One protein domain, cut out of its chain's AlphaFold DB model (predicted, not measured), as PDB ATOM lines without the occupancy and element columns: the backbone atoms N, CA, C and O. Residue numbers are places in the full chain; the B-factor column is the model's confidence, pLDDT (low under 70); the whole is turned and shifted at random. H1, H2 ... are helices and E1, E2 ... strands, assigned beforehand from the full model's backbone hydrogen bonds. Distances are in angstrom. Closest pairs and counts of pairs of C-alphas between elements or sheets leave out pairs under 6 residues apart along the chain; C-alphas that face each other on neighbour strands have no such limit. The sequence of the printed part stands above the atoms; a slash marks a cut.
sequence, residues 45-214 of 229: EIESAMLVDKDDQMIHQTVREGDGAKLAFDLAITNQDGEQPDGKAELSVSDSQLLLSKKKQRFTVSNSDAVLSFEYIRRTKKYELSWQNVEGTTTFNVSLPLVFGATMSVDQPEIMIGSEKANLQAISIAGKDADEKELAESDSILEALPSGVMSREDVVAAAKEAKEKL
ATOM      1  N   GLU A  45      49.081 -42.686  30.968       92.50
ATOM      2  CA  GLU A  45      49.218 -41.228  31.054       92.50
ATOM      3  C   GLU A  45      48.230 -40.560  30.085       92.50
ATOM      4  O   GLU A  45      48.072 -40.994  28.941       92.50
ATOM      5  N   ILE A  46      47.536 -39.517  30.550       93.44
ATOM      6  CA  ILE A  46      46.630 -38.712  29.720       93.44
ATOM      7  C   ILE A  46      47.419 -37.500  29.221       93.44
ATOM      8  O   ILE A  46      47.662 -36.564  29.979       93.44
ATOM      9  N   GLU A  47      47.827 -37.518  27.953       90.12
ATOM     10  CA  GLU A  47      48.669 -36.464  27.367       90.12
ATOM     11  C   GLU A  47      47.856 -35.210  27.012       90.12
ATOM     12  O   GLU A  47      48.351 -34.084  27.084       90.12
ATOM     13  N   SER A  48      46.593 -35.397  26.628       90.44
ATOM     14  CA  SER A  48      45.657 -34.325  26.294       90.44
ATOM     15  C   SER A  48      44.222 -34.790  26.549       90.44
ATOM     16  O   SER A  48      43.939 -35.981  26.438       90.44
ATOM     17  N   ALA A  49      43.305 -33.882  26.891       94.31
ATOM     18  CA  ALA A  49      41.879 -34.190  26.996       94.31
ATOM     19  C   ALA A  49      41.031 -32.941  26.731       94.31
ATOM     20  O   ALA A  49      41.308 -31.869  27.266       94.31
ATOM     21  N   MET A  50      39.994 -33.071  25.905       95.56
ATOM     22  CA  MET A  50      39.121 -31.967  25.515       95.56
ATOM     23  C   MET A  50      37.734 -32.448  25.079       95.56
ATOM     24  O   MET A  50      37.545 -33.579  24.623       95.56
ATOM     25  N   LEU A  51      36.755 -31.556  25.174       96.50
ATOM     26  CA  LEU A  51      35.451 -31.704  24.537       96.50
ATOM     27  C   LEU A  51      35.472 -31.026  23.167       96.50
ATOM     28  O   LEU A  51      35.866 -29.864  23.050       96.50
ATOM     29  N   VAL A  52      35.030 -31.731  22.133       96.44
ATOM     30  CA  VAL A  52      34.917 -31.182  20.779       96.44
ATOM     31  C   VAL A  52      33.507 -31.343  20.240       96.44
ATOM     32  O   VAL A  52      32.776 -32.260  20.623       96.44
ATOM     33  N   ASP A  53      33.118 -30.443  19.350       94.06
ATOM     34  CA  ASP A  53      31.843 -30.506  18.657       94.06
ATOM     35  C   ASP A  53      31.847 -31.564  17.533       94.06
ATOM     36  O   ASP A  53      32.755 -32.390  17.374       94.06
ATOM     37  N   LYS A  54      30.773 -31.584  16.739       88.56
ATOM     38  CA  LYS A  54      30.624 -32.509  15.605       88.56
ATOM     39  C   LYS A  54      31.673 -32.305  14.502       88.56
ATOM     40  O   LYS A  54      31.945 -33.263  13.777       88.56
ATOM     41  N   ASP A  55      32.229 -31.099  14.397       89.50
ATOM     42  CA  ASP A  55      33.199 -30.671  13.391       89.50
ATOM     43  C   ASP A  55      34.645 -30.742  13.936       89.50
ATOM     44  O   ASP A  55      35.570 -30.223  13.315       89.50
ATOM     45  N   ASP A  56      34.833 -31.420  15.079       89.31
ATOM     46  CA  ASP A  56      36.108 -31.605  15.781       89.31
ATOM     47  C   ASP A  56      36.753 -30.286  16.246       89.31
ATOM     48  O   ASP A  56      37.967 -30.212  16.450       89.31
ATOM     49  N   GLN A  57      35.938 -29.247  16.466       91.94
ATOM     50  CA  GLN A  57      36.387 -27.997  17.075       91.94
ATOM     51  C   GLN A  57      36.202 -28.023  18.586       91.94
ATOM     52  O   GLN A  57      35.206 -28.533  19.100       91.94
ATOM     53  N   MET A  58      37.170 -27.457  19.307       92.62
ATOM     54  CA  MET A  58      37.089 -27.345  20.759       92.62
ATOM     55  C   MET A  58      35.883 -26.489  21.154       92.62
ATOM     56  O   MET A  58      35.660 -25.403  20.623       92.62
ATOM     57  N   ILE A  59      35.103 -26.993  22.106       92.50
ATOM     58  CA  ILE A  59      33.947 -26.273  22.637       92.50
ATOM     59  C   ILE A  59      34.453 -25.206  23.610       92.50
ATOM     60  O   ILE A  59      35.083 -25.549  24.607       92.50
ATOM     61  N   HIS A  60      34.162 -23.937  23.316       87.62
ATOM     62  CA  HIS A  60      34.554 -22.770  24.123       87.62
ATOM     63  C   HIS A  60      33.366 -21.933  24.614       87.62
ATOM     64  O   HIS A  60      33.555 -20.865  25.185       87.62
ATOM     65  N   GLN A  61      32.149 -22.411  24.376       91.25
ATOM     66  CA  GLN A  61      30.904 -21.714  24.676       91.25
ATOM     67  C   GLN A  61      29.964 -22.626  25.463       91.25
ATOM     68  O   GLN A  61      30.183 -23.836  25.583       91.25
ATOM     69  N   THR A  62      28.897 -22.036  25.972       95.69
ATOM     70  CA  THR A  62      27.801 -22.717  26.642       95.69
ATOM     71  C   THR A  62      27.097 -23.638  25.660       95.69
ATOM     72  O   THR A  62      26.751 -23.263  24.540       95.69
ATOM     73  N   VAL A  63      26.877 -24.868  26.099       96.31
ATOM     74  CA  VAL A  63      26.155 -25.900  25.349       96.31
ATOM     75  C   VAL A  63      24.805 -26.155  25.998       96.31
ATOM     76  O   VAL A  63      24.582 -25.787  27.152       96.31
ATOM     77  N   ARG A  64      23.890 -26.803  25.280       97.62
ATOM     78  CA  ARG A  64      22.580 -27.172  25.819       97.62
ATOM     79  C   ARG A  64      22.564 -28.629  26.239       97.62
ATOM     80  O   ARG A  64      23.199 -29.487  25.628       97.62
ATOM     81  N   GLU A  65      21.770 -28.930  27.255       97.25
ATOM     82  CA  GLU A  65      21.382 -30.304  27.554       97.25
ATOM     83  C   GLU A  65      20.798 -30.974  26.298       97.25
ATOM     84  O   GLU A  65      19.885 -30.459  25.647       97.25
ATOM     85  N   GLY A  66      21.316 -32.155  25.973       96.50
ATOM     86  CA  GLY A  66      20.952 -32.913  24.782       96.50
ATOM     87  C   GLY A  66      21.846 -32.661  23.566       96.50
ATOM     88  O   GLY A  66      21.789 -33.465  22.632       96.50
ATOM     89  N   ASP A  67      22.693 -31.628  23.577       96.62
ATOM     90  CA  ASP A  67      23.637 -31.388  22.486       96.62
ATOM     91  C   ASP A  67      24.676 -32.514  22.410       96.62
ATOM     92  O   ASP A  67      25.183 -33.016  23.419       96.62
ATOM     93  N   GLY A  68      24.978 -32.937  21.181       96.94
ATOM     94  CA  GLY A  68      25.968 -33.973  20.905       96.94
ATOM     95  C   GLY A  68      27.380 -33.401  20.801       96.94
ATOM     96  O   GLY A  68      27.592 -32.373  20.163       96.94
ATOM     97  N   ALA A  69      28.350 -34.117  21.361       97.12
ATOM     98  CA  ALA A  69      29.768 -33.770  21.319       97.12
ATOM     99  C   ALA A  69      30.639 -35.035  21.304       97.12
ATOM    100  O   ALA A  69      30.141 -36.167  21.242       97.12
ATOM    101  N   LYS A  70      31.959 -34.860  21.360       97.75
ATOM    102  CA  LYS A  70      32.918 -35.945  21.570       97.75
ATOM    103  C   LYS A  70      33.869 -35.569  22.702       97.75
ATOM    104  O   LYS A  70      34.348 -34.443  22.769       97.75
ATOM    105  N   LEU A  71      34.166 -36.533  23.564       97.38
ATOM    106  CA  LEU A  71      35.322 -36.485  24.449       97.38
ATOM    107  C   LEU A  71      36.521 -37.019  23.661       97.38
ATOM    108  O   LEU A  71      36.537 -38.200  23.302       97.38
ATOM    109  N   ALA A  72      37.483 -36.148  23.380       97.25
ATOM    110  CA  ALA A  72      38.720 -36.473  22.686       97.25
ATOM    111  C   ALA A  72      39.899 -36.410  23.662       97.25
ATOM    112  O   ALA A  72      40.016 -35.447  24.417       97.25
ATOM    113  N   PHE A  73      40.750 -37.430  23.678       95.81
ATOM    114  CA  PHE A  73      41.950 -37.453  24.513       95.81
ATOM    115  C   PHE A  73      43.033 -38.342  23.913       95.81
ATOM    116  O   PHE A  73      42.733 -39.342  23.253       95.81
ATOM    117  N   ASP A  74      44.283 -37.997  24.203       95.62
ATOM    118  CA  ASP A  74      45.445 -38.810  23.872       95.62
ATOM    119  C   ASP A  74      45.872 -39.610  25.098       95.62
ATOM    120  O   ASP A  74      46.145 -39.058  26.166       95.62
ATOM    121  N   LEU A  75      45.886 -40.934  24.948       95.50
ATOM    122  CA  LEU A  75      46.228 -41.867  26.015       95.50
ATOM    123  C   LEU A  75      47.543 -42.564  25.692       95.50
ATOM    124  O   LEU A  75      47.574 -43.449  24.832       95.50
ATOM    125  N   ALA A  76      48.603 -42.208  26.405       94.62
ATOM    126  CA  ALA A  76      49.864 -42.924  26.352       94.62
ATOM    127  C   ALA A  76      49.819 -44.125  27.301       94.62
ATOM    128  O   ALA A  76      49.499 -44.007  28.483       94.62
ATOM    129  N   ILE A  77      50.146 -45.302  26.774       93.44
ATOM    130  CA  ILE A  77      50.301 -46.527  27.557       93.44
ATOM    131  C   ILE A  77      51.728 -47.016  27.376       93.44
ATOM    132  O   ILE A  77      52.177 -47.197  26.244       93.44
ATOM    133  N   THR A  78      52.441 -47.221  28.481       91.31
ATOM    134  CA  THR A  78      53.845 -47.639  28.481       91.31
ATOM    135  C   THR A  78      54.029 -48.963  29.208       91.31
ATOM    136  O   THR A  78      53.858 -49.042  30.421       91.31
ATOM    137  N   ASN A  79      54.467 -49.988  28.484       88.31
ATOM    138  CA  ASN A  79      54.941 -51.247  29.051       88.31
ATOM    139  C   ASN A  79      56.419 -51.108  29.457       88.31
ATOM    140  O   ASN A  79      57.318 -51.382  28.668       88.31
ATOM    141  N   GLN A  80      56.674 -50.605  30.668       72.25
ATOM    142  CA  GLN A  80      58.022 -50.202  31.106       72.25
ATOM    143  C   GLN A  80      59.023 -51.352  31.212       72.25
ATOM    144  O   GLN A  80      60.186 -51.169  30.859       72.25
ATOM    145  N   ASP A  81      58.561 -52.525  31.643       70.12
ATOM    146  CA  ASP A  81      59.419 -53.690  31.885       70.12
ATOM    147  C   ASP A  81      59.279 -54.765  30.792       70.12
ATOM    148  O   ASP A  81      59.887 -55.827  30.874       70.12
ATOM    149  N   GLY A  82      58.460 -54.524  29.762       65.31
ATOM    150  CA  GLY A  82      58.158 -55.505  28.713       65.31
ATOM    151  C   GLY A  82      57.230 -56.648  29.159       65.31
ATOM    152  O   GLY A  82      56.784 -57.430  28.324       65.31
ATOM    153  N   GLU A  83      56.887 -56.736  30.445       73.81
ATOM    154  CA  GLU A  83      56.148 -57.863  31.028       73.81
ATOM    155  C   GLU A  83      54.620 -57.684  31.043       73.81
ATOM    156  O   GLU A  83      53.894 -58.646  31.292       73.81
ATOM    157  N   GLN A  84      54.105 -56.477  30.769       81.94
ATOM    158  CA  GLN A  84      52.667 -56.173  30.837       81.94
ATOM    159  C   GLN A  84      52.148 -55.485  29.562       81.94
ATOM    160  O   GLN A  84      51.713 -54.330  29.610       81.94
ATOM    161  N   PRO A  85      52.167 -56.184  28.409       89.75
ATOM    162  CA  PRO A  85      51.674 -55.635  27.144       89.75
ATOM    163  C   PRO A  85      50.151 -55.460  27.110       89.75
ATOM    164  O   PRO A  85      49.625 -54.715  26.279       89.75
ATOM    165  N   ASP A  86      49.449 -56.124  28.025       94.56
ATOM    166  CA  ASP A  86      48.000 -56.111  28.140       94.56
ATOM    167  C   ASP A  86      47.592 -55.543  29.499       94.56
ATOM    168  O   ASP A  86      48.268 -55.744  30.511       94.56
ATOM    169  N   GLY A  87      46.445 -54.876  29.551       94.06
ATOM    170  CA  GLY A  87      45.947 -54.318  30.799       94.06
ATOM    171  C   GLY A  87      44.597 -53.645  30.654       94.06
ATOM    172  O   GLY A  87      43.945 -53.705  29.607       94.06
ATOM    173  N   LYS A  88      44.134 -53.054  31.752       95.88
ATOM    174  CA  LYS A  88      42.846 -52.369  31.806       95.88
ATOM    175  C   LYS A  88      42.802 -51.312  32.897       95.88
ATOM    176  O   LYS A  88      43.427 -51.468  33.943       95.88
ATOM    177  N   ALA A  89      41.994 -50.289  32.673       95.94
ATOM    178  CA  ALA A  89      41.727 -49.216  33.613       95.94
ATOM    179  C   ALA A  89      40.252 -48.808  33.542       95.94
ATOM    180  O   ALA A  89      39.619 -48.866  32.489       95.94
ATOM    181  N   GLU A  90      39.692 -48.392  34.673       96.75
ATOM    182  CA  GLU A  90      38.368 -47.774  34.697       96.75
ATOM    183  C   GLU A  90      38.450 -46.373  34.084       96.75
ATOM    184  O   GLU A  90      39.376 -45.632  34.404       96.75
ATOM    185  N   LEU A  91      37.491 -46.025  33.223       96.44
ATOM    186  CA  LEU A  91      37.277 -44.660  32.749       96.44
ATOM    187  C   LEU A  91      36.076 -44.077  33.493       96.44
ATOM    188  O   LEU A  91      34.964 -44.599  33.395       96.44
ATOM    189  N   SER A  92      36.299 -42.963  34.174       94.69
ATOM    190  CA  SER A  92      35.255 -42.179  34.828       94.69
ATOM    191  C   SER A  92      35.180 -40.799  34.191       94.69
ATOM    192  O   SER A  92      36.204 -40.172  33.921       94.69
ATOM    193  N   VAL A  93      33.960 -40.327  33.959       92.62
ATOM    194  CA  VAL A  93      33.660 -38.966  33.501       92.62
ATOM    195  C   VAL A  93      32.672 -38.340  34.486       92.62
ATOM    196  O   VAL A  93      32.181 -39.013  35.391       92.62
ATOM    197  N   SER A  94      32.362 -37.053  34.343       84.75
ATOM    198  CA  SER A  94      31.322 -36.410  35.161       84.75
ATOM    199  C   SER A  94      29.934 -36.973  34.812       84.75
ATOM    200  O   SER A  94      29.259 -36.458  33.925       84.75
ATOM    201  N   ASP A  95      29.535 -38.055  35.496       75.50
ATOM    202  CA  ASP A  95      28.445 -38.972  35.114       75.50
ATOM    203  C   ASP A  95      27.083 -38.313  34.860       75.50
ATOM    204  O   ASP A  95      26.288 -38.844  34.086       75.50
ATOM    205  N   SER A  96      26.774 -37.181  35.498       90.12
ATOM    206  CA  SER A  96      25.513 -36.465  35.257       90.12
ATOM    207  C   SER A  96      25.576 -35.477  34.094       90.12
ATOM    208  O   SER A  96      24.538 -35.195  33.507       90.12
ATOM    209  N   GLN A  97      26.757 -34.958  33.755       94.56
ATOM    210  CA  GLN A  97      26.951 -33.886  32.774       94.56
ATOM    211  C   GLN A  97      27.462 -34.404  31.428       94.56
ATOM    212  O   GLN A  97      27.083 -33.878  30.387       94.56
ATOM    213  N   LEU A  98      28.312 -35.431  31.435       95.75
ATOM    214  CA  LEU A  98      28.961 -35.981  30.247       95.75
ATOM    215  C   LEU A  98      28.488 -37.418  30.025       95.75
ATOM    216  O   LEU A  98      29.009 -38.366  30.610       95.75
ATOM    217  N   LEU A  99      27.487 -37.592  29.165       95.81
ATOM    218  CA  LEU A  99      26.854 -38.888  28.942       95.81
ATOM    219  C   LEU A  99      27.457 -39.578  27.718       95.81
ATOM    220  O   LEU A  99      27.063 -39.314  26.578       95.81
ATOM    221  N   LEU A 100      28.401 -40.498  27.937       96.06
ATOM    222  CA  LEU A 100      28.981 -41.294  26.850       96.06
ATOM    223  C   LEU A 100      27.889 -42.101  26.130       96.06
ATOM    224  O   LEU A 100      27.164 -42.903  26.718       96.06
ATOM    225  N   SER A 101      27.773 -41.893  24.819       93.38
ATOM    226  CA  SER A 101      26.662 -42.420  24.015       93.38
ATOM    227  C   SER A 101      26.923 -43.825  23.469       93.38
ATOM    228  O   SER A 101      25.994 -44.558  23.111       93.38
ATOM    229  N   LYS A 102      28.192 -44.234  23.382       92.75
ATOM    230  CA  LYS A 102      28.583 -45.580  22.947       92.75
ATOM    231  C   LYS A 102      28.812 -46.481  24.152       92.75
ATOM    232  O   LYS A 102      29.284 -46.059  25.196       92.75
ATOM    233  N   LYS A 103      28.514 -47.767  23.964       93.56
ATOM    234  CA  LYS A 103      28.793 -48.822  24.953       93.56
ATOM    235  C   LYS A 103      30.049 -49.615  24.638       93.56
ATOM    236  O   LYS A 103      30.491 -50.369  25.489       93.56
ATOM    237  N   LYS A 104      30.560 -49.522  23.410       96.94
ATOM    238  CA  LYS A 104      31.770 -50.217  22.979       96.94
ATOM    239  C   LYS A 104      32.390 -49.517  21.778       96.94
ATOM    240  O   LYS A 104      31.656 -49.157  20.855       96.94
ATOM    241  N   GLN A 105      33.707 -49.357  21.781       97.75
ATOM    242  CA  GLN A 105      34.484 -48.805  20.670       97.75
ATOM    243  C   GLN A 105      35.912 -49.358  20.713       97.75
ATOM    244  O   GLN A 105      36.404 -49.710  21.781       97.75
ATOM    245  N   ARG A 106      36.563 -49.477  19.554       96.94
ATOM    246  CA  ARG A 106      37.936 -49.980  19.425       96.94
ATOM    247  C   ARG A 106      38.785 -48.942  18.703       96.94
ATOM    248  O   ARG A 106      38.319 -48.362  17.726       96.94
ATOM    249  N   PHE A 107      40.012 -48.770  19.169       96.44
ATOM    250  CA  PHE A 107      41.018 -47.858  18.646       96.44
ATOM    251  C   PHE A 107      42.284 -48.650  18.316       96.44
ATOM    252  O   PHE A 107      42.623 -49.624  18.993       96.44
ATOM    253  N   THR A 108      42.955 -48.248  17.245       95.00
ATOM    254  CA  THR A 108      44.174 -48.876  16.724       95.00
ATOM    255  C   THR A 108      45.160 -47.786  16.351       95.00
ATOM    256  O   THR A 108      44.735 -46.707  15.937       95.00
ATOM    257  N   VAL A 109      46.452 -48.082  16.431       90.69
ATOM    258  CA  VAL A 109      47.517 -47.153  16.040       90.69
ATOM    259  C   VAL A 109      48.171 -47.654  14.758       90.69
ATOM    260  O   VAL A 109      48.379 -48.851  14.578       90.69
ATOM    261  N   SER A 110      48.468 -46.743  13.834       88.81
ATOM    262  CA  SER A 110      49.179 -47.092  12.603       88.81
ATOM    263  C   SER A 110      50.557 -47.670  12.929       88.81
ATOM    264  O   SER A 110      51.272 -47.120  13.761       88.81
ATOM    265  N   ASN A 111      50.957 -48.732  12.226       87.38
ATOM    266  CA  ASN A 111      52.257 -49.400  12.393       87.38
ATOM    267  C   ASN A 111      52.481 -50.054  13.772       87.38
ATOM    268  O   ASN A 111      53.624 -50.212  14.190       87.38
ATOM    269  N   SER A 112      51.411 -50.439  14.470       90.88
ATOM    270  CA  SER A 112      51.476 -51.207  15.715       90.88
ATOM    271  C   SER A 112      50.325 -52.213  15.778       90.88
ATOM    272  O   SER A 112      49.223 -51.924  15.307       90.88
ATOM    273  N   ASP A 113      50.563 -53.375  16.387       93.38
ATOM    274  CA  ASP A 113      49.517 -54.362  16.700       93.38
ATOM    275  C   ASP A 113      48.753 -54.021  17.992       93.38
ATOM    276  O   ASP A 113      47.838 -54.749  18.398       93.38
ATOM    277  N   ALA A 114      49.116 -52.904  18.629       96.19
ATOM    278  CA  ALA A 114      48.495 -52.410  19.838       96.19
ATOM    279  C   ALA A 114      47.041 -51.982  19.603       96.19
ATOM    280  O   ALA A 114      46.679 -51.307  18.630       96.19
ATOM    281  N   VAL A 115      46.185 -52.366  20.542       97.62
ATOM    282  CA  VAL A 115      44.740 -52.154  20.462       97.62
ATOM    283  C   VAL A 115      44.253 -51.597  21.778       97.62
ATOM    284  O   VAL A 115      44.565 -52.156  22.822       97.62
ATOM    285  N   LEU A 116      43.391 -50.586  21.715       98.19
ATOM    286  CA  LEU A 116      42.634 -50.096  22.861       98.19
ATOM    287  C   LEU A 116      41.141 -50.335  22.628       98.19
ATOM    288  O   LEU A 116      40.599 -50.037  21.565       98.19
ATOM    289  N   SER A 117      40.454 -50.884  23.621       98.31
ATOM    290  CA  SER A 117      39.013 -51.125  23.603       98.31
ATOM    291  C   SER A 117      38.349 -50.401  24.763       98.31
ATOM    292  O   SER A 117      38.700 -50.615  25.918       98.31
ATOM    293  N   PHE A 118      37.354 -49.586  24.444       98.19
ATOM    294  CA  PHE A 118      36.434 -48.964  25.387       98.19
ATOM    295  C   PHE A 118      35.165 -49.810  25.495       98.19
ATOM    296  O   PHE A 118      34.605 -50.193  24.463       98.19
ATOM    297  N   GLU A 119      34.684 -50.081  26.710       97.69
ATOM    298  CA  GLU A 119      33.439 -50.818  26.941       97.69
ATOM    299  C   GLU A 119      32.688 -50.364  28.204       97.69
ATOM    300  O   GLU A 119      33.275 -50.141  29.255       97.69
ATOM    301  N   TYR A 120      31.358 -50.285  28.123       96.31
ATOM    302  CA  TYR A 120      30.477 -50.125  29.279       96.31
ATOM    303  C   TYR A 120      30.121 -51.488  29.877       96.31
ATOM    304  O   TYR A 120      29.345 -52.268  29.306       96.31
ATOM    305  N   ILE A 121      30.628 -51.758  31.075       95.19
ATOM    306  CA  ILE A 121      30.441 -53.022  31.777       95.19
ATOM    307  C   ILE A 121      29.141 -52.975  32.585       95.19
ATOM    308  O   ILE A 121      29.091 -52.493  33.715       95.19
ATOM    309  N   ARG A 122      28.059 -53.544  32.036       92.56
ATOM    310  CA  ARG A 122      26.715 -53.522  32.659       92.56
ATOM    311  C   ARG A 122      26.672 -54.023  34.108       92.56
ATOM    312  O   ARG A 122      25.876 -53.515  34.889       92.56
ATOM    313  N   ARG A 123      27.485 -55.030  34.459       93.75
ATOM    314  CA  ARG A 123      27.489 -55.632  35.806       93.75
ATOM    315  C   ARG A 123      27.952 -54.642  36.872       93.75
ATOM    316  O   ARG A 123      27.411 -54.638  37.969       93.75
ATOM    317  N   THR A 124      28.957 -53.838  36.546       91.94
ATOM    318  CA  THR A 124      29.559 -52.862  37.460       91.94
ATOM    319  C   THR A 124      29.064 -51.443  37.201       91.94
ATOM    320  O   THR A 124      29.320 -50.571  38.019       91.94
ATOM    321  N   LYS A 125      28.331 -51.227  36.098       91.06
ATOM    322  CA  LYS A 125      27.856 -49.924  35.612       91.06
ATOM    323  C   LYS A 125      28.986 -48.911  35.388       91.06
ATOM    324  O   LYS A 125      28.753 -47.718  35.507       91.06
ATOM    325  N   LYS A 126      30.180 -49.395  35.046       93.19
ATOM    326  CA  LYS A 126      31.393 -48.591  34.840       93.19
ATOM    327  C   LYS A 126      31.866 -48.694  33.397       93.19
ATOM    328  O   LYS A 126      31.604 -49.707  32.740       93.19
ATOM    329  N   TYR A 127      32.573 -47.677  32.925       96.12
ATOM    330  CA  TYR A 127      33.312 -47.760  31.672       96.12
ATOM    331  C   TYR A 127      34.720 -48.301  31.939       96.12
ATOM    332  O   TYR A 127      35.348 -47.968  32.938       96.12
ATOM    333  N   GLU A 128      35.207 -49.169  31.062       97.38
ATOM    334  CA  GLU A 128      36.542 -49.758  31.136       97.38
ATOM    335  C   GLU A 128      37.267 -49.506  29.813       97.38
ATOM    336  O   GLU A 128      36.692 -49.652  28.728       97.38
ATOM    337  N   LEU A 129      38.532 -49.120  29.915       97.94
ATOM    338  CA  LEU A 129      39.505 -49.150  28.839       97.94
ATOM    339  C   LEU A 129      40.362 -50.398  29.028       97.94
ATOM    340  O   LEU A 129      40.843 -50.660  30.124       97.94
ATOM    341  N   SER A 130      40.555 -51.172  27.970       97.62
ATOM    342  CA  SER A 130      41.424 -52.350  27.959       97.62
ATOM    343  C   SER A 130      42.371 -52.267  26.778       97.62
ATOM    344  O   SER A 130      41.938 -51.961  25.667       97.62
ATOM    345  N   TRP A 131      43.651 -52.515  27.013       97.50
ATOM    346  CA  TRP A 131      44.676 -52.497  25.980       97.50
ATOM    347  C   TRP A 131      45.319 -53.865  25.815       97.50
ATOM    348  O   TRP A 131      45.324 -54.680  26.739       97.50
ATOM    349  N   GLN A 132      45.818 -54.110  24.608       96.56
ATOM    350  CA  GLN A 132      46.511 -55.334  24.229       96.56
ATOM    351  C   GLN A 132      47.704 -55.015  23.335       96.56
ATOM    352  O   GLN A 132      47.635 -54.053  22.566       96.56
ATOM    353  N   ASN A 133      48.732 -55.864  23.387       95.19
ATOM    354  CA  ASN A 133      49.926 -55.814  22.531       95.19
ATOM    355  C   ASN A 133      50.697 -54.480  22.591       95.19
ATOM    356  O   ASN A 133      51.220 -54.006  21.582       95.19
ATOM    357  N   VAL A 134      50.764 -53.841  23.760       93.44
ATOM    358  CA  VAL A 134      51.595 -52.648  23.963       93.44
ATOM    359  C   VAL A 134      53.031 -53.089  24.271       93.44
ATOM    360  O   VAL A 134      53.367 -53.416  25.404       93.44
ATOM    361  N   GLU A 135      53.896 -53.146  23.258       90.25
ATOM    362  CA  GLU A 135      55.283 -53.622  23.434       90.25
ATOM    363  C   GLU A 135      56.198 -52.603  24.138       90.25
ATOM    364  O   GLU A 135      57.068 -52.988  24.912       90.25
ATOM    365  N   GLY A 136      55.987 -51.309  23.890       89.31
ATOM    366  CA  GLY A 136      56.745 -50.203  24.483       89.31
ATOM    367  C   GLY A 136      55.813 -49.086  24.939       89.31
ATOM    368  O   GLY A 136      54.882 -49.336  25.699       89.31
ATOM    369  N   THR A 137      56.021 -47.862  24.452       91.25
ATOM    370  CA  THR A 137      55.034 -46.778  24.589       91.25
ATOM    371  C   THR A 137      54.167 -46.710  23.339       91.25
ATOM    372  O   THR A 137      54.678 -46.693  22.220       91.25
ATOM    373  N   THR A 138      52.851 -46.667  23.512       93.44
ATOM    374  CA  THR A 138      51.888 -46.434  22.433       93.44
ATOM    375  C   THR A 138      50.896 -45.362  22.859       93.44
ATOM    376  O   THR A 138      50.263 -45.495  23.904       93.44
ATOM    377  N   THR A 139      50.725 -44.338  22.022       94.81
ATOM    378  CA  THR A 139      49.707 -43.298  22.213       94.81
ATOM    379  C   THR A 139      48.478 -43.604  21.362       94.81
ATOM    380  O   THR A 139      48.556 -43.699  20.134       94.81
ATOM    381  N   PHE A 140      47.326 -43.743  22.012       96.25
ATOM    382  CA  PHE A 140      46.033 -43.914  21.362       96.25
ATOM    383  C   PHE A 140      45.307 -42.573  21.270       96.25
ATOM    384  O   PHE A 140      45.086 -41.924  22.286       96.25
ATOM    385  N   ASN A 141      44.873 -42.211  20.062       96.06
ATOM    386  CA  ASN A 141      43.989 -41.066  19.841       96.06
ATOM    387  C   ASN A 141      42.548 -41.542  20.066       96.06
ATOM    388  O   ASN A 141      42.001 -42.307  19.259       96.06
ATOM    389  N   VAL A 142      41.946 -41.150  21.183       96.88
ATOM    390  CA  VAL A 142      40.623 -41.620  21.597       96.88
ATOM    391  C   VAL A 142      39.590 -40.536  21.340       96.88
ATOM    392  O   VAL A 142      39.767 -39.388  21.722       96.88
ATOM    393  N   SER A 143      38.476 -40.911  20.711       96.94
ATOM    394  CA  SER A 143      37.326 -40.031  20.496       96.94
ATOM    395  C   SER A 143      36.041 -40.789  20.807       96.94
ATOM    396  O   SER A 143      35.666 -41.733  20.100       96.94
ATOM    397  N   LEU A 144      35.391 -40.409  21.905       97.06
ATOM    398  CA  LEU A 144      34.175 -41.036  22.409       97.06
ATOM    399  C   LEU A 144      32.994 -40.077  22.244       97.06
ATOM    400  O   LEU A 144      32.993 -39.010  22.856       97.06
ATOM    401  N   PRO A 145      31.964 -40.432  21.458       97.00
ATOM    402  CA  PRO A 145      30.791 -39.582  21.320       97.00
ATOM    403  C   PRO A 145      30.006 -39.536  22.633       97.00
ATOM    404  O   PRO A 145      29.805 -40.563  23.297       97.00
ATOM    405  N   LEU A 146      29.509 -38.354  22.967       96.50
ATOM    406  CA  LEU A 146      28.726 -38.088  24.162       96.50
ATOM    407  C   LEU A 146      27.583 -37.119  23.880       96.50
ATOM    408  O   LEU A 146      27.511 -36.504  22.819       96.50
ATOM    409  N   VAL A 147      26.694 -37.007  24.858       97.06
ATOM    410  CA  VAL A 147      25.639 -35.999  24.915       97.06
ATOM    411  C   VAL A 147      25.775 -35.245  26.234       97.06
ATOM    412  O   VAL A 147      26.070 -35.860  27.264       97.06
ATOM    413  N   PHE A 148      25.567 -33.933  26.208       97.31
ATOM    414  CA  PHE A 148      25.512 -33.134  27.429       97.31
ATOM    415  C   PHE A 148      24.238 -33.445  28.218       97.31
ATOM    416  O   PHE A 148      23.139 -33.450  27.670       97.31
ATOM    417  N   GLY A 149      24.402 -33.775  29.496       96.50
ATOM    418  CA  GLY A 149      23.331 -34.171  30.403       96.50
ATOM    419  C   GLY A 149      22.830 -33.008  31.254       96.50
ATOM    420  O   GLY A 149      22.455 -31.961  30.741       96.50
ATOM    421  N   ALA A 150      22.826 -33.212  32.570       96.25
ATOM    422  CA  ALA A 150      22.326 -32.259  33.546       96.25
ATOM    423  C   ALA A 150      22.974 -30.877  33.399       96.25
ATOM    424  O   ALA A 150      24.183 -30.757  33.186       96.25
ATOM    425  N   THR A 151      22.161 -29.843  33.610       96.44
ATOM    426  CA  THR A 151      22.610 -28.452  33.614       96.44
ATOM    427  C   THR A 151      23.751 -28.232  34.601       96.44
ATOM    428  O   THR A 151      23.755 -28.790  35.703       96.44
ATOM    429  N   MET A 152      24.681 -27.361  34.238       94.62
ATOM    430  CA  MET A 152      25.877 -27.062  35.010       94.62
ATOM    431  C   MET A 152      26.213 -25.588  34.803       94.62
ATOM    432  O   MET A 152      26.305 -25.142  33.665       94.62
ATOM    433  N   SER A 153      26.395 -24.830  35.889       92.81
ATOM    434  CA  SER A 153      27.040 -23.509  35.777       92.81
ATOM    435  C   SER A 153      28.485 -23.688  35.298       92.81
ATOM    436  O   SER A 153      28.975 -24.812  35.276       92.81
ATOM    437  N   VAL A 154      29.180 -22.601  34.962       93.38
ATOM    438  CA  VAL A 154      30.596 -22.672  34.578       93.38
ATOM    439  C   VAL A 154      31.407 -23.481  35.600       93.38
ATOM    440  O   VAL A 154      31.488 -23.118  36.774       93.38
ATOM    441  N   ASP A 155      31.977 -24.586  35.132       92.12
ATOM    442  CA  ASP A 155      32.833 -25.512  35.877       92.12
ATOM    443  C   ASP A 155      33.836 -26.134  34.892       92.12
ATOM    444  O   ASP A 155      33.739 -25.951  33.675       92.12
ATOM    445  N   GLN A 156      34.800 -26.882  35.414       90.44
ATOM    446  CA  GLN A 156      35.810 -27.603  34.659       90.44
ATOM    447  C   GLN A 156      35.647 -29.111  34.898       90.44
ATOM    448  O   GLN A 156      36.175 -29.641  35.880       90.44
ATOM    449  N   PRO A 157      34.889 -29.823  34.041       92.19
ATOM    450  CA  PRO A 157      34.727 -31.264  34.173       92.19
ATOM    451  C   PRO A 157      36.067 -31.989  34.094       92.19
ATOM    452  O   PRO A 157      37.023 -31.524  33.477       92.19
ATOM    453  N   GLU A 158      36.105 -33.181  34.670       91.69
ATOM    454  CA  GLU A 158      37.292 -34.029  34.678       91.69
ATOM    455  C   GLU A 158      37.000 -35.406  34.094       91.69
ATOM    456  O   GLU A 158      35.864 -35.902  34.124       91.69
ATOM    457  N   ILE A 159      38.065 -36.023  33.595       94.50
ATOM    458  CA  ILE A 159      38.111 -37.447  33.294       94.50
ATOM    459  C   ILE A 159      39.160 -38.108  34.180       94.50
ATOM    460  O   ILE A 159      40.190 -37.508  34.499       94.50
ATOM    461  N   MET A 160      38.901 -39.353  34.560       95.06
ATOM    462  CA  MET A 160      39.875 -40.190  35.250       95.06
ATOM    463  C   MET A 160      40.037 -41.515  34.524       95.06
ATOM    464  O   MET A 160      39.044 -42.138  34.147       95.06
ATOM    465  N   ILE A 161      41.282 -41.954  34.361       95.50
ATOM    466  CA  ILE A 161      41.624 -43.265  33.813       95.50
ATOM    467  C   ILE A 161      42.525 -43.977  34.817       95.50
ATOM    468  O   ILE A 161      43.697 -43.643  34.980       95.50
ATOM    469  N   GLY A 162      41.970 -44.960  35.525       92.88
ATOM    470  CA  GLY A 162      42.646 -45.561  36.674       92.88
ATOM    471  C   GLY A 162      42.892 -44.515  37.766       92.88
ATOM    472  O   GLY A 162      41.938 -44.007  38.350       92.88
ATOM    473  N   SER A 163      44.160 -44.215  38.051       89.50
ATOM    474  CA  SER A 163      44.570 -43.155  38.985       89.50
ATOM    475  C   SER A 163      44.909 -41.826  38.309       89.50
ATOM    476  O   SER A 163      45.088 -40.833  39.010       89.50
ATOM    477  N   GLU A 164      45.024 -41.800  36.979       91.75
ATOM    478  CA  GLU A 164      45.329 -40.575  36.244       91.75
ATOM    479  C   GLU A 164      44.095 -39.702  36.109       91.75
ATOM    480  O   GLU A 164      42.992 -40.197  35.870       91.75
ATOM    481  N   LYS A 165      44.299 -38.392  36.219       91.62
ATOM    482  CA  LYS A 165      43.248 -37.384  36.131       91.62
ATOM    483  C   LYS A 165      43.653 -36.302  35.142       91.62
ATOM    484  O   LYS A 165      44.767 -35.793  35.206       91.62
ATOM    485  N   ALA A 166      42.713 -35.902  34.294       89.88
ATOM    486  CA  ALA A 166      42.854 -34.742  33.426       89.88
ATOM    487  C   ALA A 166      41.622 -33.845  33.543       89.88
ATOM    488  O   ALA A 166      40.482 -34.321  33.536       89.88
ATOM    489  N   ASN A 167      41.862 -32.540  33.642       90.12
ATOM    490  CA  ASN A 167      40.804 -31.542  33.581       90.12
ATOM    491  C   ASN A 167      40.513 -31.222  32.112       90.12
ATOM    492  O   ASN A 167      41.434 -31.044  31.316       90.12
ATOM    493  N   LEU A 168      39.234 -31.135  31.761       91.75
ATOM    494  CA  LEU A 168      38.789 -30.659  30.453       91.75
ATOM    495  C   LEU A 168      38.800 -29.125  30.431       91.75
ATOM    496  O   LEU A 168      39.146 -28.473  31.419       91.75
ATOM    497  N   GLN A 169      38.428 -28.517  29.310       90.94
ATOM    498  CA  GLN A 169      38.197 -27.076  29.290       90.94
ATOM    499  C   GLN A 169      36.967 -26.693  30.135       90.94
ATOM    500  O   GLN A 169      36.055 -27.501  30.327       90.94
ATOM    501  N   ALA A 170      36.941 -25.452  30.629       92.62
ATOM    502  CA  ALA A 170      35.783 -24.919  31.338       92.62
ATOM    503  C   ALA A 170      34.580 -24.798  30.392       92.62
ATOM    504  O   ALA A 170      34.722 -24.313  29.270       92.62
ATOM    505  N   ILE A 171      33.406 -25.228  30.849       93.94
ATOM    506  CA  ILE A 171      32.156 -25.167  30.084       93.94
ATOM    507  C   ILE A 171      30.975 -24.839  30.998       93.94
ATOM    508  O   ILE A 171      31.036 -25.027  32.212       93.94
ATOM    509  N   SER A 172      29.869 -24.415  30.391       96.00
ATOM    510  CA  SER A 172      28.547 -24.331  31.014       96.00
ATOM    511  C   SER A 172      27.566 -25.198  30.222       96.00
ATOM    512  O   SER A 172      27.667 -25.278  28.996       96.00
ATOM    513  N   ILE A 173      26.629 -25.850  30.913       97.19
ATOM    514  CA  ILE A 173      25.545 -26.631  30.302       97.19
ATOM    515  C   ILE A 173      24.224 -25.970  30.688       97.19
ATOM    516  O   ILE A 173      23.765 -26.080  31.829       97.19
ATOM    517  N   ALA A 174      23.607 -25.284  29.734       97.38
ATOM    518  CA  ALA A 174      22.292 -24.692  29.889       97.38
ATOM    519  C   ALA A 174      21.183 -25.743  29.731       97.38
ATOM    520  O   ALA A 174      21.385 -26.826  29.174       97.38
ATOM    521  N   GLY A 175      19.982 -25.416  30.211       97.50
ATOM    522  CA  GLY A 175      18.809 -26.257  29.985       97.50
ATOM    523  C   GLY A 175      18.513 -26.412  28.493       97.50
ATOM    524  O   GLY A 175      18.804 -25.526  27.689       97.50
ATOM    525  N   LYS A 176      17.891 -27.533  28.123       96.31
ATOM    526  CA  LYS A 176      17.537 -27.846  26.730       96.31
ATOM    527  C   LYS A 176      16.824 -26.687  26.015       96.31
ATOM    528  O   LYS A 176      17.154 -26.366  24.876       96.31
ATOM    529  N   ASP A 177      15.893 -26.041  26.713       95.94
ATOM    530  CA  ASP A 177      15.041 -24.972  26.182       95.94
ATOM    531  C   ASP A 177      15.533 -23.559  26.550       95.94
ATOM    532  O   ASP A 177      14.759 -22.608  26.458       95.94
ATOM    533  N   ALA A 178      16.794 -23.409  26.983       95.00
ATOM    534  CA  ALA A 178      17.342 -22.109  27.375       95.00
ATOM    535  C   ALA A 178      17.225 -21.072  26.244       95.00
ATOM    536  O   ALA A 178      17.318 -21.416  25.066       95.00
ATOM    537  N   ASP A 179      17.036 -19.798  26.543       94.56
ATOM    538  CA  ASP A 179      17.013 -18.787  25.479       94.56
ATOM    539  C   ASP A 179      18.428 -18.273  25.138       94.56
ATOM    540  O   ASP A 179      19.415 -18.594  25.801       94.56
ATOM    541  N   GLU A 180      18.554 -17.493  24.060       93.94
ATOM    542  CA  GLU A 180      19.845 -16.910  23.648       93.94
ATOM    543  C   GLU A 180      20.433 -15.967  24.704       93.94
ATOM    544  O   GLU A 180      21.643 -15.764  24.764       93.94
ATOM    545  N   LYS A 181      19.585 -15.376  25.550       91.19
ATOM    546  CA  LYS A 181      20.035 -14.474  26.603       91.19
ATOM    547  C   LYS A 181      20.680 -15.266  27.741       91.19
ATOM    548  O   LYS A 181      21.711 -14.841  28.249       91.19
ATOM    549  N   GLU A 182      20.112 -16.408  28.114       88.81
ATOM    550  CA  GLU A 182      20.686 -17.324  29.105       88.81
ATOM    551  C   GLU A 182      22.017 -17.931  28.635       88.81
ATOM    552  O   GLU A 182      22.958 -18.041  29.431       88.81
ATOM    553  N   LEU A 183      22.123 -18.279  27.345       93.12
ATOM    554  CA  LEU A 183      23.391 -18.710  26.749       93.12
ATOM    555  C   LEU A 183      24.435 -17.591  26.800       93.12
ATOM    556  O   LEU A 183      25.506 -17.785  27.369       93.12
ATOM    557  N   ALA A 184      24.090 -16.400  26.302       92.81
ATOM    558  CA  ALA A 184      25.005 -15.262  26.254       92.81
ATOM    559  C   ALA A 184      25.481 -14.813  27.648       92.81
ATOM    560  O   ALA A 184      26.625 -14.382  27.803       92.81
ATOM    561  N   GLU A 185      24.632 -14.916  28.677       90.50
ATOM    562  CA  GLU A 185      25.029 -14.651  30.065       90.50
ATOM    563  C   GLU A 185      26.104 -15.639  30.544       90.50
ATOM    564  O   GLU A 185      27.082 -15.228  31.166       90.50
ATOM    565  N   SER A 186      25.955 -16.926  30.225       91.88
ATOM    566  CA  SER A 186      26.936 -17.961  30.577       91.88
ATOM    567  C   SER A 186      28.232 -17.832  29.768       91.88
ATOM    568  O   SER A 186      29.319 -17.970  30.330       91.88
ATOM    569  N   ASP A 187      28.129 -17.482  28.487       93.75
ATOM    570  CA  ASP A 187      29.276 -17.225  27.610       93.75
ATOM    571  C   ASP A 187      30.087 -16.021  28.086       93.75
ATOM    572  O   ASP A 187      31.308 -16.095  28.174       93.75
ATOM    573  N   SER A 188      29.416 -14.954  28.525       92.62
ATOM    574  CA  SER A 188      30.085 -13.781  29.101       92.62
ATOM    575  C   SER A 188      30.896 -14.133  30.356       92.62
ATOM    576  O   SER A 188      31.930 -13.521  30.622       92.62
ATOM    577  N   ILE A 189      30.447 -15.119  31.146       91.75
ATOM    578  CA  ILE A 189      31.197 -15.611  32.311       91.75
ATOM    579  C   ILE A 189      32.427 -16.403  31.855       91.75
ATOM    580  O   ILE A 189      33.506 -16.192  32.406       91.75
ATOM    581  N   LEU A 190      32.280 -17.287  30.860       90.44
ATOM    582  CA  LEU A 190      33.392 -18.060  30.289       90.44
ATOM    583  C   LEU A 190      34.471 -17.142  29.692       90.44
ATOM    584  O   LEU A 190      35.654 -17.343  29.956       90.44
ATOM    585  N   GLU A 191      34.073 -16.103  28.957       91.25
ATOM    586  CA  GLU A 191      34.981 -15.108  28.366       91.25
ATOM    587  C   GLU A 191      35.725 -14.266  29.414       91.25
ATOM    588  O   GLU A 191      36.829 -13.784  29.161       91.25
ATOM    589  N   ALA A 192      35.134 -14.086  30.598       89.69
ATOM    590  CA  ALA A 192      35.729 -13.332  31.698       89.69
ATOM    591  C   ALA A 192      36.712 -14.157  32.548       89.69
ATOM    592  O   ALA A 192      37.339 -13.601  33.460       89.69
ATOM    593  N   LEU A 193      36.854 -15.463  32.285       87.75
ATOM    594  CA  LEU A 193      37.804 -16.303  33.007       87.75
ATOM    595  C   LEU A 193      39.255 -15.886  32.705       87.75
ATOM    596  O   LEU A 193      39.590 -15.556  31.563       87.75
ATOM    597  N   PRO A 194      40.156 -15.921  33.705       81.62
ATOM    598  CA  PRO A 194      41.569 -15.672  33.473       81.62
ATOM    599  C   PRO A 194      42.165 -16.642  32.443       81.62
ATOM    600  O   PRO A 194      41.878 -17.840  32.428       81.62
ATOM    601  N   SER A 195      43.053 -16.129  31.595       76.12
ATOM    602  CA  SER A 195      43.837 -16.968  30.688       76.12
ATOM    603  C   SER A 195      44.904 -17.757  31.450       76.12
ATOM    604  O   SER A 195      45.576 -17.190  32.314       76.12
ATOM    605  N   GLY A 196      45.154 -19.004  31.049       71.12
ATOM    606  CA  GLY A 196      46.239 -19.834  31.581       71.12
ATOM    607  C   GLY A 196      45.754 -21.086  32.309       71.12
ATOM    608  O   GLY A 196      44.560 -21.336  32.433       71.12
ATOM    609  N   VAL A 197      46.694 -21.913  32.767       70.19
ATOM    610  CA  VAL A 197      46.364 -23.157  33.477       70.19
ATOM    611  C   VAL A 197      45.868 -22.814  34.878       70.19
ATOM    612  O   VAL A 197      46.612 -22.252  35.681       70.19
ATOM    613  N   MET A 198      44.615 -23.158  35.158       77.94
ATOM    614  CA  MET A 198      43.963 -22.960  36.450       77.94
ATOM    615  C   MET A 198      43.575 -24.313  37.043       77.94
ATOM    616  O   MET A 198      43.311 -25.268  36.306       77.94
ATOM    617  N   SER A 199      43.545 -24.397  38.374       85.69
ATOM    618  CA  SER A 199      42.869 -25.510  39.039       85.69
ATOM    619  C   SER A 199      41.357 -25.391  38.838       85.69
ATOM    620  O   SER A 199      40.837 -24.300  38.585       85.69
ATOM    621  N   ARG A 200      40.631 -26.500  38.992       87.12
ATOM    622  CA  ARG A 200      39.166 -26.493  38.909       87.12
ATOM    623  C   ARG A 200      38.559 -25.556  39.953       87.12
ATOM    624  O   ARG A 200      37.620 -24.822  39.657       87.12
ATOM    625  N   GLU A 201      39.109 -25.557  41.164       89.06
ATOM    626  CA  GLU A 201      38.669 -24.700  42.261       89.06
ATOM    627  C   GLU A 201      38.829 -23.216  41.908       89.06
ATOM    628  O   GLU A 201      37.908 -22.428  42.138       89.06
ATOM    629  N   ASP A 202      39.956 -22.850  41.290       89.94
ATOM    630  CA  ASP A 202      40.204 -21.481  40.834       89.94
ATOM    631  C   ASP A 202      39.263 -21.089  39.687       89.94
ATOM    632  O   ASP A 202      38.782 -19.958  39.659       89.94
ATOM    633  N   VAL A 203      38.962 -22.008  38.757       89.25
ATOM    634  CA  VAL A 203      37.986 -21.769  37.675       89.25
ATOM    635  C   VAL A 203      36.606 -21.475  38.256       89.25
ATOM    636  O   VAL A 203      35.983 -20.482  37.888       89.25
ATOM    637  N   VAL A 204      36.135 -22.298  39.196       90.75
ATOM    638  CA  VAL A 204      34.822 -22.117  39.833       90.75
ATOM    639  C   VAL A 204      34.773 -20.814  40.639       90.75
ATOM    640  O   VAL A 204      33.770 -20.094  40.597       90.75
ATOM    641  N   ALA A 205      35.851 -20.473  41.352       93.00
ATOM    642  CA  ALA A 205      35.951 -19.211  42.079       93.00
ATOM    643  C   ALA A 205      35.916 -18.003  41.127       93.00
ATOM    644  O   ALA A 205      35.107 -17.093  41.322       93.00
ATOM    645  N   ALA A 206      36.716 -18.028  40.059       92.62
ATOM    646  CA  ALA A 206      36.757 -16.969  39.056       92.62
ATOM    647  C   ALA A 206      35.419 -16.813  38.323       92.62
ATOM    648  O   ALA A 206      34.959 -15.691  38.120       92.62
ATOM    649  N   ALA A 207      34.743 -17.916  37.991       93.31
ATOM    650  CA  ALA A 207      33.415 -17.890  37.388       93.31
ATOM    651  C   ALA A 207      32.386 -17.202  38.296       93.31
ATOM    652  O   ALA A 207      31.561 -16.406  37.836       93.31
ATOM    653  N   LYS A 208      32.446 -17.470  39.605       93.56
ATOM    654  CA  LYS A 208      31.583 -16.810  40.588       93.56
ATOM    655  C   LYS A 208      31.870 -15.309  40.668       93.56
ATOM    656  O   LYS A 208      30.933 -14.514  40.647       93.56
ATOM    657  N   GLU A 209      33.141 -14.918  40.729       93.69
ATOM    658  CA  GLU A 209      33.538 -13.506  40.747       93.69
ATOM    659  C   GLU A 209      33.127 -12.768  39.465       93.69
ATOM    660  O   GLU A 209      32.613 -11.647  39.533       93.69
ATOM    661  N   ALA A 210      33.301 -13.403  38.303       92.94
ATOM    662  CA  ALA A 210      32.881 -12.875  37.010       92.94
ATOM    663  C   ALA A 210      31.365 -12.647  36.971       92.94
ATOM    664  O   ALA A 210      30.918 -11.553  36.624       92.94
ATOM    665  N   LYS A 211      30.577 -13.628  37.426       92.12
ATOM    666  CA  LYS A 211      29.121 -13.496  37.538       92.12
ATOM    667  C   LYS A 211      28.715 -12.324  38.435       92.12
ATOM    668  O   LYS A 211      27.909 -11.491  38.031       92.12
ATOM    669  N   GLU A 212      29.309 -12.207  39.623       93.25
ATOM    670  CA  GLU A 212      29.011 -11.106  40.547       93.25
ATOM    671  C   GLU A 212      29.352  -9.724  39.962       93.25
ATOM    672  O   GLU A 212      28.657  -8.742  40.247       93.25
ATOM    673  N   LYS A 213      30.420  -9.620  39.162       91.75
ATOM    674  CA  LYS A 213      30.776  -8.387  38.444       91.75
ATOM    675  C   LYS A 213      29.753  -8.046  37.366       91.75
ATOM    676  O   LYS A 213      29.246  -6.924  37.364       91.75
ATOM    677  N   LEU A 214      29.421  -9.006  36.504       89.56
ATOM    678  CA  LEU A 214      28.462  -8.822  35.413       89.56
ATOM    679  C   LEU A 214      27.079  -8.415  35.945       89.56
ATOM    680  O   LEU A 214      26.466  -7.477  35.432       89.56
TER     681      LEU A 214
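AT A GLANCE: This is residues 45 to 214 of the 229 residues of an uncharacterized protein of Secundilactobacillus malefermentans (UniProt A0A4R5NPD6). Two twisted sheets, E1 E2 E8 E4 and E5 E6 E7 E3 E10 E11, form a sandwich, and beyond one end of it lies a small head where H1 packs on the strand pair E9 and E12, and H2 on E9. The four-stranded sheet is curled like part of a barrel. The printed part has 170 residues with twelve named strands, E1 to E12, then two named helices, H1 and H2; neighbour strands in the three sheets are antiparallel, and the class is mixed. The whole is compact, with a radius of gyration of the C-alphas of 17.6 A, and elongated, spanning 56 by 31 by 30 A.

HOW THE PARTS SIT: The first sheet runs E1, residues 45 to 52; E2, 68 to 78; E8, 137 to 148; E4, 98 to 100. Within hydrogen-bond range are N 47 and O 74 (E1, E2, a hairpin), 2.9 A, N 71 and O 144 (E2, E8), 2.8 A, and N 99 and O 147 (E8, E4), 2.9 A. The second runs E5, residues 104 to 108; E6, 115 to 121; E7, 126 to 132; E3, 87 to 92; E10, 158 to 161; E11, 164 to 167. Its pairs within range include N 107 and O 116, 2.8 A, N 117 and O 130, 2.7 A, N 89 and O 129, 2.8 A, N 92 and O 160, 2.9 A, and N 161 and O 164, 2.9 A. E5, E6 and E7 are a meander, each strand the antiparallel neighbour of the one before. The sheets are face to face, their best planes 22 degrees apart; Phe 107 and Val 142 are the closest C-alphas of E5 and E8, 6.9 A. E9, residues 152 to 155, runs on into E10 at 78 degrees and pairs with E12, residues 171 to 174, N 152 and O 173 at 2.9 A. H1, residues 180 to 191, has its closest C-alphas to E12 at Ser 186 and Ser 172, 6.6 A. H2, residues 200 to 214, comes closest to E9 at Val 204 and Asp 155, C-alphas 5.6 A apart. H1, with residues 189 to 190 alone, touches H2, C-alphas of Ile 189 and Ala 210 5.7 A apart, at a steep tilt of 58 degrees, opposite ways. In both helices every O i to N i+4 pair is within hydrogen-bond range.

IN THESE COORDINATES: E1 begins at C-alpha 45 (49.218, -41.228, 31.054). E2 is 32.0 A long, E8 32.6 A, H1 16.0 A and H2 21.0 A, ending at C-alpha 214 (28.462, -8.822, 35.413).

THE WHOLE: The C-alphas farthest apart, of Glu 83 and Lys 181, are 56.6 A apart. The printed part has no cut. The link E1 to E2 is long; its residues 63 to 64 pair with 173 to 174 of E12, parallel. Residue 82 is under 70 in pLDDT.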